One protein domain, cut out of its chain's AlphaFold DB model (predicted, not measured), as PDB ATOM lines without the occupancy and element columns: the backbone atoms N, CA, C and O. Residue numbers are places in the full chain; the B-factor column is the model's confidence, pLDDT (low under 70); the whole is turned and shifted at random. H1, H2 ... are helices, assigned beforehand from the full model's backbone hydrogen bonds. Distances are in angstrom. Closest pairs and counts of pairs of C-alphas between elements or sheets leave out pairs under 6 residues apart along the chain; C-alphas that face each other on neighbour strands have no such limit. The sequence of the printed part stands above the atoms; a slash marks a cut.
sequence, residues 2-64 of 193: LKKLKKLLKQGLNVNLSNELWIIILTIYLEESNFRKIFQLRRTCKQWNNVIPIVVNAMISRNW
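What this domain is: This is residues 2 to 64 of the 193 residues of an uncharacterized protein of Diversispora epigaea (UniProt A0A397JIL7). The long helix H4 has H3 folded back along it and H2 crossing it; H1 lies aside, near H2. The 63 printed residues include four named helices, H1 to H4 in order: all helix. It is compact, radius of gyration of the C-alphas 11.1 A, spans 33 by 24 by 19 A.

Where its parts are: H4, residues 46 to 63, is 26.7 A long, ending at C-alpha (165.328, 206.637, 199.236). H3 is residues 35 to 43, H2 19 to 31, H1 2 to 10, beginning at C-alpha (146.203, 196.340, 205.296).

How they stand to each other: H4 touches H3 with residues 48 to 56 alone, a hairpin at a shallow tilt of 17 degrees, C-alphas 42 and 49 closest, 4.3 A. H2 touches H4 at a steep tilt of 52 degrees, C-alphas 27 and 55 closest, 5.9 A. H2 and H3 form a hairpin. Every O i to N i+4 pair is within hydrogen-bond range in H1 and H2, 12 of 14 in H4, 2 of 5 in H3 beside 5 of 6 O i to N i+3.

The domain as a whole: The printed part has no cut; residues 2 to 15 have pLDDT under 70.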
ATOM      1  N   LEU A   2     145.544 196.675 206.577       54.19
ATOM      2  CA  LEU A   2     146.203 196.340 205.296       54.19
ATOM      3  C   LEU A   2     145.545 195.230 204.450       54.19
ATOM      4  O   LEU A   2     145.389 195.399 203.245       54.19
ATOM      5  N   LYS A   3     145.091 194.115 205.047       63.12
ATOM      6  CA  LYS A   3     144.369 193.057 204.300       63.12
ATOM      7  C   LYS A   3     143.061 193.567 203.672       63.12
ATOM      8  O   LYS A   3     142.709 193.160 202.568       63.12
ATOM      9  N   LYS A   4     142.369 194.482 204.361       60.12
ATOM     10  CA  LYS A   4     141.130 195.112 203.884       60.12
ATOM     11  C   LYS A   4     141.442 196.088 202.750       60.12
ATOM     12  O   LYS A   4     140.792 196.003 201.720       60.12
ATOM     13  N   LEU A   5     142.499 196.896 202.887       60.50
ATOM     14  CA  LEU A   5     142.988 197.813 201.846       60.50
ATOM     15  C   LEU A   5     143.436 197.074 200.568       60.50
ATOM     16  O   LEU A   5     143.055 197.462 199.472       60.50
ATOM     17  N   LYS A   6     144.169 195.955 200.698       61.12
ATOM     18  CA  LYS A   6     144.596 195.109 199.564       61.12
ATOM     19  C   LYS A   6     143.408 194.466 198.837       61.12
ATOM     20  O   LYS A   6     143.409 194.400 197.611       61.12
ATOM     21  N   LYS A   7     142.395 193.994 199.578       65.69
ATOM     22  CA  LYS A   7     141.146 193.460 199.000       65.69
ATOM     23  C   LYS A   7     140.370 194.551 198.265       65.69
ATOM     24  O   LYS A   7     139.879 194.313 197.172       65.69
ATOM     25  N   LEU A   8     140.320 195.734 198.864       62.34
ATOM     26  CA  LEU A   8     139.683 196.922 198.328       62.34
ATOM     27  C   LEU A   8     140.363 197.367 197.015       62.34
ATOM     28  O   LEU A   8     139.706 197.377 195.980       62.34
ATOM     29  N   LEU A   9     141.679 197.594 196.993       64.00
ATOM     30  CA  LEU A   9     142.421 197.949 195.769       64.00
ATOM     31  C   LEU A   9     142.225 196.932 194.628       64.00
ATOM     32  O   LEU A   9     142.068 197.328 193.478       64.00
ATOM     33  N   LYS A  10     142.157 195.627 194.941       61.59
ATOM     34  CA  LYS A  10     141.871 194.563 193.957       61.59
ATOM     35  C   LYS A  10     140.451 194.597 193.384       61.59
ATOM     36  O   LYS A  10     140.228 194.033 192.322       61.59
ATOM     37  N   GLN A  11     139.501 195.202 194.090       65.19
ATOM     38  CA  GLN A  11     138.103 195.308 193.668       65.19
ATOM     39  C   GLN A  11     137.816 196.590 192.873       65.19
ATOM     40  O   GLN A  11     136.673 196.794 192.483       65.19
ATOM     41  N   GLY A  12     138.828 197.434 192.623       58.44
ATOM     42  CA  GLY A  12     138.675 198.669 191.855       58.44
ATOM     43  C   GLY A  12     137.726 199.651 192.538       58.44
ATOM     44  O   GLY A  12     136.648 199.919 192.015       58.44
ATOM     45  N   LEU A  13     138.092 200.163 193.726       62.72
ATOM     46  CA  LEU A  13     137.239 201.129 194.432       62.72
ATOM     47  C   LEU A  13     136.926 202.312 193.532       62.72
ATOM     48  O   LEU A  13     137.785 203.147 193.267       62.72
ATOM     49  N   ASN A  14     135.647 202.432 193.218       56.19
ATOM     50  CA  ASN A  14     135.031 203.664 192.775       56.19
ATOM     51  C   ASN A  14     134.611 204.468 194.020       56.19
ATOM     52  O   ASN A  14     133.432 204.715 194.260       56.19
ATOM     53  N   VAL A  15     135.573 204.766 194.900       65.25
ATOM     54  CA  VAL A  15     135.346 205.632 196.063       65.25
ATOM     55  C   VAL A  15     135.934 206.987 195.745       65.25
ATOM     56  O   VAL A  15     137.100 207.093 195.371       65.25
ATOM     57  N   ASN A  16     135.102 208.011 195.904       74.44
ATOM     58  CA  ASN A  16     135.450 209.405 195.681       74.44
ATOM     59  C   ASN A  16     136.353 209.895 196.830       74.44
ATOM     60  O   ASN A  16     135.919 210.616 197.726       74.44
ATOM     61  N   LEU A  17     137.592 209.407 196.867       83.56
ATOM     62  CA  LEU A  17     138.627 209.881 197.782       83.56
ATOM     63  C   LEU A  17     139.351 211.075 197.158       83.56
ATOM     64  O   LEU A  17     139.555 211.124 195.940       83.56
ATOM     65  N   SER A  18     139.775 212.010 198.010       89.25
ATOM     66  CA  SER A  18     140.643 213.108 197.592       89.25
ATOM     67  C   SER A  18     142.018 212.585 197.159       89.25
ATOM     68  O   SER A  18     142.422 211.471 197.514       89.25
ATOM     69  N   ASN A  19     142.751 213.383 196.383       90.25
ATOM     70  CA  ASN A  19     144.072 212.983 195.901       90.25
ATOM     71  C   ASN A  19     145.061 212.786 197.057       90.25
ATOM     72  O   ASN A  19     145.867 211.866 197.001       90.25
ATOM     73  N   GLU A  20     144.956 213.567 198.130       91.19
ATOM     74  CA  GLU A  20     145.801 213.451 199.324       91.19
ATOM     75  C   GLU A  20     145.633 212.083 199.993       91.19
ATOM     76  O   GLU A  20     146.616 211.421 200.332       91.19
ATOM     77  N   LEU A  21     144.389 211.609 200.127       89.94
ATOM     78  CA  LEU A  21     144.112 210.280 200.677       89.94
ATOM     79  C   LEU A  21     144.637 209.174 199.760       89.94
ATOM     80  O   LEU A  21     145.186 208.184 200.249       89.94
ATOM     81  N   TRP A  22     144.509 209.339 198.441       90.69
ATOM     82  CA  TRP A  22     145.090 208.398 197.487       90.69
ATOM     83  C   TRP A  22     146.611 208.359 197.560       90.69
ATOM     84  O   TRP A  22     147.157 207.259 197.558       90.69
ATOM     85  N   ILE A  23     147.283 209.507 197.678       92.62
ATOM     86  CA  ILE A  23     148.737 209.584 197.866       92.62
ATOM     87  C   ILE A  23     149.133 208.770 199.097       92.62
ATOM     88  O   ILE A  23     149.974 207.887 198.985       92.62
ATOM     89  N   ILE A  24     148.476 208.976 200.244       91.81
ATOM     90  CA  ILE A  24     148.769 208.226 201.479       91.81
ATOM     91  C   ILE A  24     148.578 206.715 201.271       91.81
ATOM     92  O   ILE A  24     149.458 205.922 201.608       91.81
ATOM     93  N   ILE A  25     147.443 206.304 200.696       90.50
ATOM     94  CA  ILE A  25     147.126 204.891 200.429       90.50
ATOM     95  C   ILE A  25     148.171 204.247 199.512       90.50
ATOM     96  O   ILE A  25     148.612 203.125 199.765       90.50
ATOM     97  N   LEU A  26     148.543 204.945 198.443       91.88
ATOM     98  CA  LEU A  26     149.479 204.473 197.433       91.88
ATOM     99  C   LEU A  26     150.916 204.446 197.964       91.88
ATOM    100  O   LEU A  26     151.623 203.482 197.689       91.88
ATOM    101  N   THR A  27     151.322 205.412 198.789       92.19
ATOM    102  CA  THR A  27     152.614 205.386 199.492       92.19
ATOM    103  C   THR A  27     152.710 204.165 200.402       92.19
ATOM    104  O   THR A  27     153.648 203.386 200.265       92.19
ATOM    105  N   ILE A  28     151.700 203.915 201.247       90.12
ATOM    106  CA  ILE A  28     151.659 202.713 202.105       90.12
ATOM    107  C   ILE A  28     151.694 201.437 201.253       90.12
ATOM    108  O   ILE A  28     152.334 200.451 201.611       90.12
ATOM    109  N   TYR A  29     150.991 201.427 200.117       89.62
ATOM    110  CA  TYR A  29     151.018 200.288 199.204       89.62
ATOM    111  C   TYR A  29     152.411 200.061 198.605       89.62
ATOM    112  O   TYR A  29     152.834 198.908 198.521       89.62
ATOM    113  N   LEU A  30     153.124 201.119 198.212       90.25
ATOM    114  CA  LEU A  30     154.485 201.047 197.679       90.25
ATOM    115  C   LEU A  30     155.477 200.530 198.730       90.25
ATOM    116  O   LEU A  30     156.210 199.595 198.433       90.25
ATOM    117  N   GLU A  31     155.423 201.035 199.967       87.25
ATOM    118  CA  GLU A  31     156.277 200.578 201.088       87.25
ATOM    119  C   GLU A  31     156.114 199.077 201.424       87.25
ATOM    120  O   GLU A  31     156.998 198.435 201.998       87.25
ATOM    121  N   GLU A  32     154.960 198.511 201.070       86.69
ATOM    122  CA  GLU A  32     154.585 197.110 201.281       86.69
ATOM    123  C   GLU A  32     154.645 196.266 199.999       86.69
ATOM    124  O   GLU A  32     154.219 195.101 199.984       86.69
ATOM    125  N   SER A  33     155.082 196.862 198.892       88.50
ATOM    126  CA  SER A  33     155.190 196.205 197.598       88.50
ATOM    127  C   SER A  33     156.483 196.607 196.894       88.50
ATOM    128  O   SER A  33     157.548 196.317 197.413       88.50
ATOM    129  N   ASN A  34     156.399 197.144 195.680       89.94
ATOM    130  CA  ASN A  34     157.547 197.572 194.899       89.94
ATOM    131  C   ASN A  34     157.133 198.579 193.821       89.94
ATOM    132  O   ASN A  34     155.949 198.672 193.458       89.94
ATOM    133  N   PHE A  35     158.112 199.309 193.287       90.94
ATOM    134  CA  PHE A  35     157.878 200.347 192.283       90.94
ATOM    135  C   PHE A  35     157.173 199.786 191.045       90.94
ATOM    136  O   PHE A  35     156.230 200.384 190.528       90.94
ATOM    137  N   ARG A  36     157.540 198.579 190.599       89.12
ATOM    138  CA  ARG A  36     156.917 197.951 189.423       89.12
ATOM    139  C   ARG A  36     155.410 197.731 189.592       89.12
ATOM    140  O   ARG A  36     154.648 198.003 188.664       89.12
ATOM    141  N   LYS A  37     154.969 197.229 190.748       89.38
ATOM    142  CA  LYS A  37     153.553 196.929 191.019       89.38
ATOM    143  C   LYS A  37     152.717 198.193 191.093       89.38
ATOM    144  O   LYS A  37     151.659 198.235 190.474       89.38
ATOM    145  N   ILE A  38     153.180 199.215 191.813       90.50
ATOM    146  CA  ILE A  38     152.438 200.476 191.884       90.50
ATOM    147  C   ILE A  38     152.370 201.150 190.513       90.50
ATOM    148  O   ILE A  38     151.319 201.649 190.127       90.50
ATOM    149  N   PHE A  39     153.445 201.087 189.729       89.75
ATOM    150  CA  PHE A  39     153.500 201.733 188.425       89.75
ATOM    151  C   PHE A  39     152.514 201.125 187.424       89.75
ATOM    152  O   PHE A  39     151.889 201.843 186.644       89.75
ATOM    153  N   GLN A  40     152.291 199.808 187.490       89.19
ATOM    154  CA  GLN A  40     151.272 199.126 186.685       89.19
ATOM    155  C   GLN A  40     149.850 199.635 186.961       89.19
ATOM    156  O   GLN A  40     149.017 199.627 186.053       89.19
ATOM    157  N   LEU A  41     149.573 200.125 188.175       89.38
ATOM    158  CA  LEU A  41     148.253 200.637 188.542       89.38
ATOM    159  C   LEU A  41     147.876 201.908 187.763       89.38
ATOM    160  O   LEU A  41     146.684 202.176 187.623       89.38
ATOM    161  N   ARG A  42     148.831 202.639 187.168       89.00
ATOM    162  CA  ARG A  42     148.557 203.834 186.338       89.00
ATOM    163  C   ARG A  42     147.576 203.571 185.201       89.00
ATOM    164  O   ARG A  42     146.794 204.446 184.850       89.00
ATOM    165  N   ARG A  43     147.563 202.345 184.673       85.62
ATOM    166  CA  ARG A  43     146.666 201.927 183.582       85.62
ATOM    167  C   ARG A  43     145.214 201.711 184.023       85.62
ATOM    168  O   ARG A  43     144.365 201.462 183.177       85.62
ATOM    169  N   THR A  44     144.926 201.778 185.323       85.56
ATOM    170  CA  THR A  44     143.607 201.436 185.877       85.56
ATOM    171  C   THR A  44     142.603 202.569 185.694       85.56
ATOM    172  O   THR A  44     141.475 202.330 185.272       85.56
ATOM    173  N   CYS A  45     142.984 203.810 186.013       84.75
ATOM    174  CA  CYS A  45     142.109 204.971 185.862       84.75
ATOM    175  C   CYS A  45     142.903 206.281 185.751       84.75
ATOM    176  O   CYS A  45     144.054 206.373 186.183       84.75
ATOM    177  N   LYS A  46     142.256 207.326 185.210       87.12
ATOM    178  CA  LYS A  46     142.861 208.659 185.028       87.12
ATOM    179  C   LYS A  46     143.362 209.268 186.339       87.12
ATOM    180  O   LYS A  46     144.430 209.865 186.359       87.12
ATOM    181  N   GLN A  47     142.620 209.086 187.434       88.00
ATOM    182  CA  GLN A  47     143.023 209.608 188.741       88.00
ATOM    183  C   GLN A  47     144.360 209.009 189.187       88.00
ATOM    184  O   GLN A  47     145.267 209.733 189.586       88.00
ATOM    185  N   TRP A  48     144.517 207.692 189.071       89.50
ATOM    186  CA  TRP A  48     145.753 207.013 189.451       89.50
ATOM    187  C   TRP A  48     146.908 207.349 188.512       89.50
ATOM    188  O   TRP A  48     148.038 207.472 188.976       89.50
ATOM    189  N   ASN A  49     146.633 207.569 187.222       89.94
ATOM    190  CA  ASN A  49     147.648 208.043 186.284       89.94
ATOM    191  C   ASN A  49     148.285 209.374 186.723       89.94
ATOM    192  O   ASN A  49     149.480 209.549 186.510       89.94
ATOM    193  N   ASN A  50     147.515 210.250 187.380       90.88
ATOM    194  CA  ASN A  50     147.987 211.544 187.879       90.88
ATOM    195  C   ASN A  50     148.639 211.448 189.268       90.88
ATOM    196  O   ASN A  50     149.591 212.162 189.560       90.88
ATOM    197  N   VAL A  51     148.130 210.578 190.146       93.12
ATOM    198  CA  VAL A  51     148.603 210.490 191.539       93.12
ATOM    199  C   VAL A  51     149.863 209.632 191.684       93.12
ATOM    200  O   VAL A  51     150.741 209.948 192.483       93.12
ATOM    201  N   ILE A  52     149.981 208.540 190.926       94.50
ATOM    202  CA  ILE A  52     151.110 207.608 191.064       94.50
ATOM    203  C   ILE A  52     152.469 208.267 190.775       94.50
ATOM    204  O   ILE A  52     153.381 208.003 191.553       94.50
ATOM    205  N   PRO A  53     152.645 209.125 189.748       95.50
ATOM    206  CA  PRO A  53     153.909 209.835 189.539       95.50
ATOM    207  C   PRO A  53     154.373 210.623 190.770       95.50
ATOM    208  O   PRO A  53     155.545 210.568 191.128       95.50
ATOM    209  N   ILE A  54     153.443 211.274 191.480       95.44
ATOM    210  CA  ILE A  54     153.733 212.022 192.714       95.44
ATOM    211  C   ILE A  54     154.261 211.077 193.798       95.44
ATOM    212  O   ILE A  54     155.285 211.348 194.421       95.44
ATOM    213  N   VAL A  55     153.582 209.944 194.000       95.12
ATOM    214  CA  VAL A  55     153.977 208.920 194.982       95.12
ATOM    215  C   VAL A  55     155.343 208.324 194.640       95.12
ATOM    216  O   VAL A  55     156.183 208.155 195.522       95.12
ATOM    217  N   VAL A  56     155.579 208.032 193.359       94.69
ATOM    218  CA  VAL A  56     156.857 207.519 192.854       94.69
ATOM    219  C   VAL A  56     157.973 208.527 193.119       94.69
ATOM    220  O   VAL A  56     158.969 208.148 193.723       94.69
ATOM    221  N   ASN A  57     157.793 209.801 192.770       94.75
ATOM    222  CA  ASN A  57     158.796 210.848 192.990       94.75
ATOM    223  C   ASN A  57     159.103 211.086 194.468       94.75
ATOM    224  O   ASN A  57     160.270 211.176 194.843       94.75
ATOM    225  N   ALA A  58     158.079 211.109 195.323       92.06
ATOM    226  CA  ALA A  58     158.277 211.219 196.767       92.06
ATOM    227  C   ALA A  58     159.112 210.051 197.315       92.06
ATOM    228  O   ALA A  58     159.992 210.243 198.155       92.06
ATOM    229  N   MET A  59     158.867 208.836 196.819       90.31
ATOM    230  CA  MET A  59     159.610 207.651 197.243       90.31
ATOM    231  C   MET A  59     161.009 207.572 196.641       90.31
ATOM    232  O   MET A  59     161.912 207.115 197.337       90.31
ATOM    233  N   ILE A  60     161.214 208.043 195.409       91.19
ATOM    234  CA  ILE A  60     162.550 208.218 194.832       91.19
ATOM    235  C   ILE A  60     163.360 209.161 195.712       91.19
ATOM    236  O   ILE A  60     164.373 208.747 196.260       91.19
ATOM    237  N   SER A  61     162.860 210.374 195.948       89.56
ATOM    238  CA  SER A  61     163.560 211.381 196.747       89.56
ATOM    239  C   SER A  61     163.886 210.899 198.162       89.56
ATOM    240  O   SER A  61     164.994 211.109 198.642       89.56
ATOM    241  N   ARG A  62     162.962 210.187 198.821       86.50
ATOM    242  CA  ARG A  62     163.167 209.674 200.185       86.50
ATOM    243  C   ARG A  62     164.219 208.566 200.290       86.50
ATOM    244  O   ARG A  62     164.752 208.356 201.376       86.50
ATOM    245  N   ASN A  63     164.439 207.804 199.221       83.69
ATOM    246  CA  ASN A  63     165.328 206.637 199.236       83.69
ATOM    247  C   ASN A  63     166.559 206.812 198.347       83.69
ATOM    248  O   ASN A  63     167.363 205.887 198.256       83.69
ATOM    249  N   TRP A  64     166.698 207.968 197.699       84.62
ATOM    250  CA  TRP A  64     167.906 208.318 196.978       84.62
ATOM    251  C   TRP A  64     169.058 208.503 197.956       84.62
ATOM    252  O   TRP A  64     168.892 209.091 199.026       84.62
TER     253      TRP A  64